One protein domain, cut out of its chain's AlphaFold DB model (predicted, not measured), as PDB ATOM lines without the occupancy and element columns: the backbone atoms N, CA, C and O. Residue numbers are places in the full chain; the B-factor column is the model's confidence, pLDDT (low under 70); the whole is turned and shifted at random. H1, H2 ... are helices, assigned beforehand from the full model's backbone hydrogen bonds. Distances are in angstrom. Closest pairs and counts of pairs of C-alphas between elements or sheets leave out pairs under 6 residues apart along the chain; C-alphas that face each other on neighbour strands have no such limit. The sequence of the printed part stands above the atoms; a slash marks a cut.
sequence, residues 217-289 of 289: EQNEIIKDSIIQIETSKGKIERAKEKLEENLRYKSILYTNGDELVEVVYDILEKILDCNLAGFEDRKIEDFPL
ATOM      1  N   GLU A 217     -30.997  -3.174  14.501       92.75
ATOM      2  CA  GLU A 217     -30.355  -3.618  13.259       92.75
ATOM      3  C   GLU A 217     -29.874  -2.411  12.439       92.75
ATOM      4  O   GLU A 217     -28.726  -2.371  11.993       92.75
ATOM      5  N   GLN A 218     -30.702  -1.368  12.317       87.62
ATOM      6  CA  GLN A 218     -30.322  -0.140  11.612       87.62
ATOM      7  C   GLN A 218     -29.155   0.585  12.301       87.62
ATOM      8  O   GLN A 218     -28.241   1.076  11.632       87.62
ATOM      9  N   ASN A 219     -29.126   0.620  13.637       87.38
ATOM     10  CA  ASN A 219     -28.014   1.206  14.386       87.38
ATOM     11  C   ASN A 219     -26.700   0.428  14.202       87.38
ATOM     12  O   ASN A 219     -25.631   1.045  14.150       87.38
ATOM     13  N   GLU A 220     -26.748  -0.902  14.096       92.44
ATOM     14  CA  GLU A 220     -25.573  -1.713  13.751       92.44
ATOM     15  C   GLU A 220     -25.085  -1.419  12.327       92.44
ATOM     16  O   GLU A 220     -23.901  -1.126  12.138       92.44
ATOM     17  N   ILE A 221     -25.996  -1.359  11.349       93.38
ATOM     18  CA  ILE A 221     -25.671  -0.997   9.959       93.38
ATOM     19  C   ILE A 221     -24.994   0.379   9.890       93.38
ATOM     20  O   ILE A 221     -24.013   0.558   9.159       93.38
ATOM     21  N   ILE A 222     -25.481   1.361  10.655       88.88
ATOM     22  CA  ILE A 222     -24.894   2.706  10.712       88.88
ATOM     23  C   ILE A 222     -23.477   2.662  11.292       88.88
ATOM     24  O   ILE A 222     -22.568   3.255  10.708       88.88
ATOM     25  N   LYS A 223     -23.261   1.954  12.409       92.38
ATOM     26  CA  LYS A 223     -21.930   1.818  13.028       92.38
ATOM     27  C   LYS A 223     -20.925   1.202  12.060       92.38
ATOM     28  O   LYS A 223     -19.843   1.761  11.865       92.38
ATOM     29  N   ASP A 224     -21.302   0.112  11.402       93.62
ATOM     30  CA  ASP A 224     -20.444  -0.560  10.428       93.62
ATOM     31  C   ASP A 224     -20.152   0.337   9.221       93.62
ATOM     32  O   ASP A 224     -19.008   0.433   8.761       93.62
ATOM     33  N   SER A 225     -21.160   1.069   8.744       91.62
ATOM     34  CA  SER A 225     -21.004   2.024   7.646       91.62
ATOM     35  C   SER A 225     -20.052   3.169   8.005       91.62
ATOM     36  O   SER A 225     -19.215   3.551   7.185       91.62
ATOM     37  N   ILE A 226     -20.109   3.696   9.234       91.38
ATOM     38  CA  ILE A 226     -19.191   4.744   9.711       91.38
ATOM     39  C   ILE A 226     -17.744   4.237   9.713       91.38
ATOM     40  O   ILE A 226     -16.861   4.915   9.182       91.38
ATOM     41  N   ILE A 227     -17.501   3.020  10.210       93.88
ATOM     42  CA  ILE A 227     -16.167   2.397  10.208       93.88
ATOM     43  C   ILE A 227     -15.630   2.258   8.774       93.88
ATOM     44  O   ILE A 227     -14.456   2.541   8.496       93.88
ATOM     45  N   GLN A 228     -16.485   1.858   7.830       93.81
ATOM     46  CA  GLN A 228     -16.111   1.761   6.418       93.81
ATOM     47  C   GLN A 228     -15.792   3.129   5.803       93.81
ATOM     48  O   GLN A 228     -14.826   3.244   5.038       93.81
ATOM     49  N   ILE A 229     -16.554   4.171   6.149       92.31
ATOM     50  CA  ILE A 229     -16.306   5.549   5.702       92.31
ATOM     51  C   ILE A 229     -14.956   6.043   6.225       92.31
ATOM     52  O   ILE A 229     -14.160   6.564   5.442       92.31
ATOM     53  N   GLU A 230     -14.660   5.859   7.511       92.19
ATOM     54  CA  GLU A 230     -13.383   6.270   8.108       92.19
ATOM     55  C   GLU A 230     -12.201   5.531   7.481       92.19
ATOM     56  O   GLU A 230     -11.220   6.150   7.058       92.19
ATOM     57  N   THR A 231     -12.331   4.216   7.306       93.31
ATOM     58  CA  THR A 231     -11.317   3.401   6.629       93.31
ATOM     59  C   THR A 231     -11.075   3.887   5.199       93.31
ATOM     60  O   THR A 231      -9.933   3.957   4.735       93.31
ATOM     61  N   SER A 232     -12.144   4.243   4.484       92.12
ATOM     62  CA  SER A 232     -12.064   4.741   3.109       92.12
ATOM     63  C   SER A 232     -11.427   6.127   3.045       92.12
ATOM     64  O   SER A 232     -10.551   6.347   2.211       92.12
ATOM     65  N   LYS A 233     -11.768   7.032   3.971       92.94
ATOM     66  CA  LYS A 233     -11.099   8.334   4.119       92.94
ATOM     67  C   LYS A 233      -9.600   8.165   4.368       92.94
ATOM     68  O   LYS A 233      -8.802   8.785   3.674       92.94
ATOM     69  N   GLY A 234      -9.204   7.255   5.259       93.31
ATOM     70  CA  GLY A 234      -7.789   6.959   5.512       93.31
ATOM     71  C   GLY A 234      -7.056   6.336   4.315       93.31
ATOM     72  O   GLY A 234      -5.840   6.475   4.184       93.31
ATOM     73  N   LYS A 235      -7.756   5.633   3.415       94.81
ATOM     74  CA  LYS A 235      -7.181   5.181   2.133       94.81
ATOM     75  C   LYS A 235      -7.001   6.342   1.155       94.81
ATOM     76  O   LYS A 235      -5.966   6.402   0.498       94.81
ATOM     77  N   ILE A 236      -7.982   7.243   1.070       93.12
ATOM     78  CA  ILE A 236      -7.917   8.439   0.221       93.12
ATOM     79  C   ILE A 236      -6.748   9.325   0.645       93.12
ATOM     80  O   ILE A 236      -5.993   9.759  -0.217       93.12
ATOM     81  N   GLU A 237      -6.560   9.546   1.946       94.38
ATOM     82  CA  GLU A 237      -5.495  10.425   2.428       94.38
ATOM     83  C   GLU A 237      -4.107   9.867   2.110       94.38
ATOM     84  O   GLU A 237      -3.311  10.532   1.458       94.38
ATOM     85  N   ARG A 238      -3.873   8.578   2.386       94.00
ATOM     86  CA  ARG A 238      -2.630   7.900   1.975       94.00
ATOM     87  C   ARG A 238      -2.402   7.925   0.463       94.00
ATOM     88  O   ARG A 238      -1.264   7.945   0.000       94.00
ATOM     89  N   ALA A 239      -3.472   7.863  -0.330       94.44
ATOM     90  CA  ALA A 239      -3.365   7.974  -1.779       94.44
ATOM     91  C   ALA A 239      -2.993   9.402  -2.207       94.44
ATOM     92  O   ALA A 239      -2.174   9.554  -3.109       94.44
ATOM     93  N   LYS A 240      -3.544  10.433  -1.554       93.62
ATOM     94  CA  LYS A 240      -3.174  11.835  -1.787       93.62
ATOM     95  C   LYS A 240      -1.722  12.111  -1.411       93.62
ATOM     96  O   LYS A 240      -1.014  12.656  -2.246       93.62
ATOM     97  N   GLU A 241      -1.267  11.660  -0.243       94.38
ATOM     98  CA  GLU A 241       0.133  11.790   0.191       94.38
ATOM     99  C   GLU A 241       1.089  11.183  -0.844       94.38
ATOM    100  O   GLU A 241       2.051  11.815  -1.273       94.38
ATOM    101  N   LYS A 242       0.779   9.977  -1.340       93.81
ATOM    102  CA  LYS A 242       1.565   9.353  -2.416       93.81
ATOM    103  C   LYS A 242       1.503  10.129  -3.728       93.81
ATOM    104  O   LYS A 242       2.480  10.150  -4.472       93.81
ATOM    105  N   LEU A 243       0.354  10.705  -4.077       93.75
ATOM    106  CA  LEU A 243       0.230  11.530  -5.280       93.75
ATOM    107  C   LEU A 243       1.054  12.814  -5.165       93.75
ATOM    108  O   LEU A 243       1.659  13.211  -6.157       93.75
ATOM    109  N   GLU A 244       1.116  13.413  -3.980       92.06
ATOM    110  CA  GLU A 244       1.939  14.583  -3.683       92.06
ATOM    111  C   GLU A 244       3.435  14.246  -3.724       92.06
ATOM    112  O   GLU A 244       4.192  14.935  -4.405       92.06
ATOM    113  N   GLU A 245       3.853  13.124  -3.128       90.38
ATOM    114  CA  GLU A 245       5.233  12.630  -3.239       90.38
ATOM    115  C   GLU A 245       5.623  12.405  -4.713       90.38
ATOM    116  O   GLU A 245       6.673  12.846  -5.179       90.38
ATOM    117  N   ASN A 246       4.736  11.778  -5.489       91.44
ATOM    118  CA  ASN A 246       4.949  11.578  -6.919       91.44
ATOM    119  C   ASN A 246       4.994  12.899  -7.700       91.44
ATOM    120  O   ASN A 246       5.704  12.985  -8.702       91.44
ATOM    121  N   LEU A 247       4.219  13.909  -7.297       90.38
ATOM    122  CA  LEU A 247       4.248  15.232  -7.916       90.38
ATOM    123  C   LEU A 247       5.586  15.923  -7.647       90.38
ATOM    124  O   LEU A 247       6.164  16.467  -8.586       90.38
ATOM    125  N   ARG A 248       6.108  15.818  -6.418       89.62
ATOM    126  CA  ARG A 248       7.450  16.295  -6.060       89.62
ATOM    127  C   ARG A 248       8.508  15.676  -6.970       89.62
ATOM    128  O   ARG A 248       9.271  16.414  -7.567       89.62
ATOM    129  N   TYR A 249       8.507  14.361  -7.197       89.75
ATOM    130  CA  TYR A 249       9.472  13.769  -8.142       89.75
ATOM    131  C   TYR A 249       9.245  14.173  -9.597       89.75
ATOM    132  O   TYR A 249      10.205  14.303 -10.348       89.75
ATOM    133  N   LYS A 250       7.998  14.385 -10.030       89.00
ATOM    134  CA  LYS A 250       7.711  14.881 -11.389       89.00
ATOM    135  C   LYS A 250       8.163  16.325 -11.596       89.00
ATOM    136  O   LYS A 250       8.280  16.735 -12.752       89.00
ATOM    137  N   SER A 251       8.425  17.080 -10.525       89.25
ATOM    138  CA  SER A 251       8.863  18.472 -10.624       89.25
ATOM    139  C   SER A 251      10.166  18.619 -11.402       89.25
ATOM    140  O   SER A 251      10.314  19.608 -12.108       89.25
ATOM    141  N   ILE A 252      11.028  17.589 -11.418       87.94
ATOM    142  CA  ILE A 252      12.281  17.560 -12.195       87.94
ATOM    143  C   ILE A 252      12.109  17.920 -13.676       87.94
ATOM    144  O   ILE A 252      13.057  18.330 -14.333       87.94
ATOM    145  N   LEU A 253      10.904  17.729 -14.221       88.00
ATOM    146  CA  LEU A 253      10.599  17.991 -15.623       88.00
ATOM    147  C   LEU A 253      10.384  19.480 -15.925       88.00
ATOM    148  O   LEU A 253      10.328  19.847 -17.097       88.00
ATOM    149  N   TYR A 254      10.200  20.321 -14.904       83.94
ATOM    150  CA  TYR A 254       9.859  21.734 -15.084       83.94
ATOM    151  C   TYR A 254      10.457  22.695 -14.042       83.94
ATOM    152  O   TYR A 254      10.393  23.906 -14.255       83.94
ATOM    153  N   THR A 255      11.023  22.211 -12.931       84.94
ATOM    154  CA  THR A 255      11.749  23.031 -11.946       84.94
ATOM    155  C   THR A 255      13.221  23.162 -12.327       84.94
ATOM    156  O   THR A 255      13.802  22.228 -12.870       84.94
ATOM    157  N   ASN A 256      13.840  24.300 -12.004       83.12
ATOM    158  CA  ASN A 256      15.255  24.589 -12.260       83.12
ATOM    159  C   ASN A 256      15.920  25.154 -10.996       83.12
ATOM    160  O   ASN A 256      15.233  25.644 -10.102       83.12
ATOM    161  N   GLY A 257      17.254  25.163 -10.954       82.88
ATOM    162  CA  GLY A 257      18.012  25.734  -9.837       82.88
ATOM    163  C   GLY A 257      18.012  24.834  -8.599       82.88
ATOM    164  O   GLY A 257      17.973  23.612  -8.726       82.88
ATOM    165  N   ASP A 258      18.067  25.433  -7.410       80.56
ATOM    166  CA  ASP A 258      18.255  24.696  -6.151       80.56
ATOM    167  C   ASP A 258      17.093  23.722  -5.854       80.56
ATOM    168  O   ASP A 258      17.329  22.606  -5.397       80.56
ATOM    169  N   GLU A 259      15.855  24.069  -6.233       80.06
ATOM    170  CA  GLU A 259      14.680  23.188  -6.092       80.06
ATOM    171  C   GLU A 259      14.799  21.891  -6.916       80.06
ATOM    172  O   GLU A 259      14.342  20.831  -6.489       80.06
ATOM    173  N   LEU A 260      15.429  21.948  -8.098       85.19
ATOM    174  CA  LEU A 260      15.696  20.758  -8.916       85.19
ATOM    175  C   LEU A 260      16.757  19.875  -8.255       85.19
ATOM    176  O   LEU A 260      16.616  18.653  -8.221       85.19
ATOM    177  N   VAL A 261      17.813  20.503  -7.741       83.94
ATOM    178  CA  VAL A 261      18.956  19.825  -7.126       83.94
ATOM    179  C   VAL A 261      18.511  18.996  -5.917       83.94
ATOM    180  O   VAL A 261      18.874  17.825  -5.822       83.94
ATOM    181  N   GLU A 262      17.658  19.548  -5.050       85.19
ATOM    182  CA  GLU A 262      17.116  18.831  -3.885       85.19
ATOM    183  C   GLU A 262      16.328  17.571  -4.275       85.19
ATOM    184  O   GLU A 262      16.533  16.499  -3.706       85.19
ATOM    185  N   VAL A 263      15.446  17.665  -5.276       86.25
ATOM    186  CA  VAL A 263      14.642  16.516  -5.726       86.25
ATOM    187  C   VAL A 263      15.514  15.454  -6.405       86.25
ATOM    188  O   VAL A 263      15.265  14.258  -6.245       86.25
ATOM    189  N   VAL A 264      16.549  15.865  -7.144       84.94
ATOM    190  CA  VAL A 264      17.500  14.945  -7.788       84.94
ATOM    191  C   VAL A 264      18.336  14.193  -6.753       84.94
ATOM    192  O   VAL A 264      18.499  12.980  -6.902       84.94
ATOM    193  N   TYR A 265      18.816  14.860  -5.696       86.81
ATOM    194  CA  TYR A 265      19.527  14.180  -4.609       86.81
ATOM    195  C   TYR A 265      18.656  13.122  -3.939       86.81
ATOM    196  O   TYR A 265      19.081  11.972  -3.865       86.81
ATOM    197  N   ASP A 266      17.418  13.457  -3.571       85.88
ATOM    198  CA  ASP A 266      16.483  12.498  -2.966       85.88
ATOM    199  C   ASP A 266      16.236  11.268  -3.863       85.88
ATOM    200  O   ASP A 266      16.130  10.139  -3.377       85.88
ATOM    201  N   ILE A 267      16.143  11.454  -5.188       87.50
ATOM    202  CA  ILE A 267      15.994  10.341  -6.141       87.50
ATOM    203  C   ILE A 267      17.263   9.480  -6.178       87.50
ATOM    204  O   ILE A 267      17.168   8.251  -6.168       87.50
ATOM    205  N   LEU A 268      18.443  10.100  -6.235       87.81
ATOM    206  CA  LEU A 268      19.719   9.387  -6.303       87.81
ATOM    207  C   LEU A 268      20.010   8.615  -5.014       87.81
ATOM    208  O   LEU A 268      20.399   7.452  -5.106       87.81
ATOM    209  N   GLU A 269      19.753   9.201  -3.842       88.69
ATOM    210  CA  GLU A 269      19.858   8.515  -2.548       88.69
ATOM    211  C   GLU A 269      18.974   7.266  -2.508       88.69
ATOM    212  O   GLU A 269      19.427   6.193  -2.110       88.69
ATOM    213  N   LYS A 270      17.732   7.366  -3.005       85.56
ATOM    214  CA  LYS A 270      16.806   6.227  -3.082       85.56
ATOM    215  C   LYS A 270      17.249   5.142  -4.063       85.56
ATOM    216  O   LYS A 270      17.056   3.963  -3.780       85.56
ATOM    217  N   ILE A 271      17.782   5.511  -5.230       89.50
ATOM    218  CA  ILE A 271      18.220   4.544  -6.255       89.50
ATOM    219  C   ILE A 271      19.498   3.827  -5.820       89.50
ATOM    220  O   ILE A 271      19.658   2.634  -6.080       89.50
ATOM    221  N   LEU A 272      20.418   4.564  -5.201       88.25
ATOM    222  CA  LEU A 272      21.752   4.086  -4.848       88.25
ATOM    223  C   LEU A 272      21.836   3.545  -3.416       88.25
ATOM    224  O   LEU A 272      22.881   3.008  -3.054       88.25
ATOM    225  N   ASP A 273      20.758   3.673  -2.633       87.44
ATOM    226  CA  ASP A 273      20.668   3.282  -1.220       87.44
ATOM    227  C   ASP A 273      21.847   3.835  -0.397       87.44
ATOM    228  O   ASP A 273      22.547   3.124   0.326       87.44
ATOM    229  N   CYS A 274      22.137   5.126  -0.581       84.12
ATOM    230  CA  CYS A 274      23.282   5.799   0.025       84.12
ATOM    231  C   CYS A 274      22.928   7.215   0.496       84.12
ATOM    232  O   CYS A 274      21.922   7.783   0.090       84.12
ATOM    233  N   ASN A 275      23.756   7.776   1.382       84.62
ATOM    234  CA  ASN A 275      23.573   9.119   1.934       84.62
ATOM    235  C   ASN A 275      24.477  10.118   1.196       84.62
ATOM    236  O   ASN A 275      25.704   9.977   1.224       84.62
ATOM    237  N   LEU A 276      23.873  11.124   0.565       83.12
ATOM    238  CA  LEU A 276      24.531  12.178  -0.204       83.12
ATOM    239  C   LEU A 276      24.645  13.499   0.574       83.12
ATOM    240  O   LEU A 276      25.127  14.479   0.019       83.12
ATOM    241  N   ALA A 277      24.329  13.545   1.873       78.56
ATOM    242  CA  ALA A 277      24.452  14.755   2.701       78.56
ATOM    243  C   ALA A 277      25.873  15.361   2.747       78.56
ATOM    244  O   ALA A 277      26.039  16.527   3.098       78.56
ATOM    245  N   GLY A 278      26.906  14.571   2.432       75.44
ATOM    246  CA  GLY A 278      28.297  15.027   2.316       75.44
ATOM    247  C   GLY A 278      28.756  15.317   0.883       75.44
ATOM    248  O   GLY A 278      29.939  15.581   0.674       75.44
ATOM    249  N   PHE A 279      27.867  15.203  -0.105       80.19
ATOM    250  CA  PHE A 279      28.173  15.472  -1.502       80.19
ATOM    251  C   PHE A 279      28.118  16.981  -1.772       80.19
ATOM    252  O   PHE A 279      27.142  17.653  -1.450       80.19
ATOM    253  N   GLU A 280      29.178  17.512  -2.379       78.12
ATOM    254  CA  GLU A 280      29.296  18.923  -2.744       78.12
ATOM    255  C   GLU A 280      29.421  19.037  -4.267       78.12
ATOM    256  O   GLU A 280      30.428  18.619  -4.850       78.12
ATOM    257  N   ASP A 281      28.399  19.603  -4.913       74.44
ATOM    258  CA  ASP A 281      28.452  19.917  -6.339       74.44
ATOM    259  C   ASP A 281      29.368  21.126  -6.571       74.44
ATOM    260  O   ASP A 281      29.085  22.249  -6.150       74.44
ATOM    261  N   ARG A 282      30.481  20.893  -7.271       79.62
ATOM    262  CA  ARG A 282      31.464  21.932  -7.598       79.62
ATOM    263  C   ARG A 282      31.023  22.836  -8.757       79.62
ATOM    264  O   ARG A 282      31.769  23.758  -9.083       79.62
ATOM    265  N   LYS A 283      29.850  22.590  -9.364       73.12
ATOM    266  CA  LYS A 283      29.250  23.363 -10.470       73.12
ATOM    267  C   LYS A 283      30.219  23.603 -11.635       73.12
ATOM    268  O   LYS A 283      30.264  24.686 -12.214       73.12
ATOM    269  N   ILE A 284      31.038  22.599 -11.943       74.75
ATOM    270  CA  ILE A 284      31.969  22.634 -13.074       74.75
ATOM    271  C   ILE A 284      31.249  21.975 -14.249       74.75
ATOM    272  O   ILE A 284      31.089  20.759 -14.263       74.75
ATOM    273  N   GLU A 285      30.774  22.777 -15.199       69.00
ATOM    274  CA  GLU A 285      30.134  22.259 -16.410       69.00
ATOM    275  C   GLU A 285      31.177  21.632 -17.349       69.00
ATOM    276  O   GLU A 285      32.238  22.209 -17.596       69.00
ATOM    277  N   ASP A 286      30.859  20.458 -17.903       66.19
ATOM    278  CA  ASP A 286      31.719  19.755 -18.870       66.19
ATOM    279  C   ASP A 286      31.746  20.433 -20.255       66.19
ATOM    280  O   ASP A 286      32.615  20.136 -21.081       66.19
ATOM    281  N   PHE A 287      30.819  21.361 -20.520       65.75
ATOM    282  CA  PHE A 287      30.768  22.136 -21.757       65.75
ATOM    283  C   PHE A 287      31.176  23.591 -21.493       65.75
ATOM    284  O   PHE A 287      30.553  24.255 -20.669       65.75
ATOM    285  N   PRO A 288      32.192  24.125 -22.192       65.00
ATOM    286  CA  PRO A 288      32.460  25.554 -22.158       65.00
ATOM    287  C   PRO A 288      31.338  26.314 -22.887       65.00
ATOM    288  O   PRO A 288      30.977  25.947 -24.007       65.00
ATOM    289  N   LEU A 289      30.809  27.355 -22.230       52.44
ATOM    290  CA  LEU A 289      29.934  28.392 -22.807       52.44
ATOM    291  C   LEU A 289      30.527  29.030 -24.073       52.44
ATOM    292  O   LEU A 289      31.753  29.299 -24.084       52.44
TER     293      LEU A 289
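What this domain is: This is residues 217 to 289 of the 289 residues of an uncharacterized protein of Lachnospiraceae bacterium XPB1003 (UniProt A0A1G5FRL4). One long helix, H1, makes a corner near its last residues with a shorter helix, H2, like an L, and its residues 217 to 247 stick out as a long arm. Past H2 the chain runs on as a tail without named elements, of which residues 282 to 289 stick out at the far end from the arm. The printed part has 73 residues with two named helices, H1 then H2, and no named strand; the class is all helix. It is extended, with a radius of gyration of the C-alphas of 21.8 A and spans of 77 by 26 by 15 A.

How they stand to each other: H1, residues 217 to 253, touches H2, residues 258 to 272, with residues 248 to 252 alone. The closest C-alphas, of Ile 252 and Leu 260, are 5.7 A apart. Their lines stand at 73 degrees, only just about perpendicular. O i to N i+4 pairs are within hydrogen-bond range in 31 of 33 for H1 and 10 of 11 for H2.

Where its parts are: H1 measures 54.6 A from C-alpha 217 at (-30.355, -3.618, 13.259) to C-alpha 253. H2 measures 20.9 A, ending at C-alpha 272 at (21.752, 4.086, -4.848).

The domain as a whole: The C-alphas farthest apart, of Glu 217 and Pro 288, are 77.8 A apart. The printed part has no cut, and the link from H1 to H2 is tight. Residues 285 to 289 have pLDDT under 70.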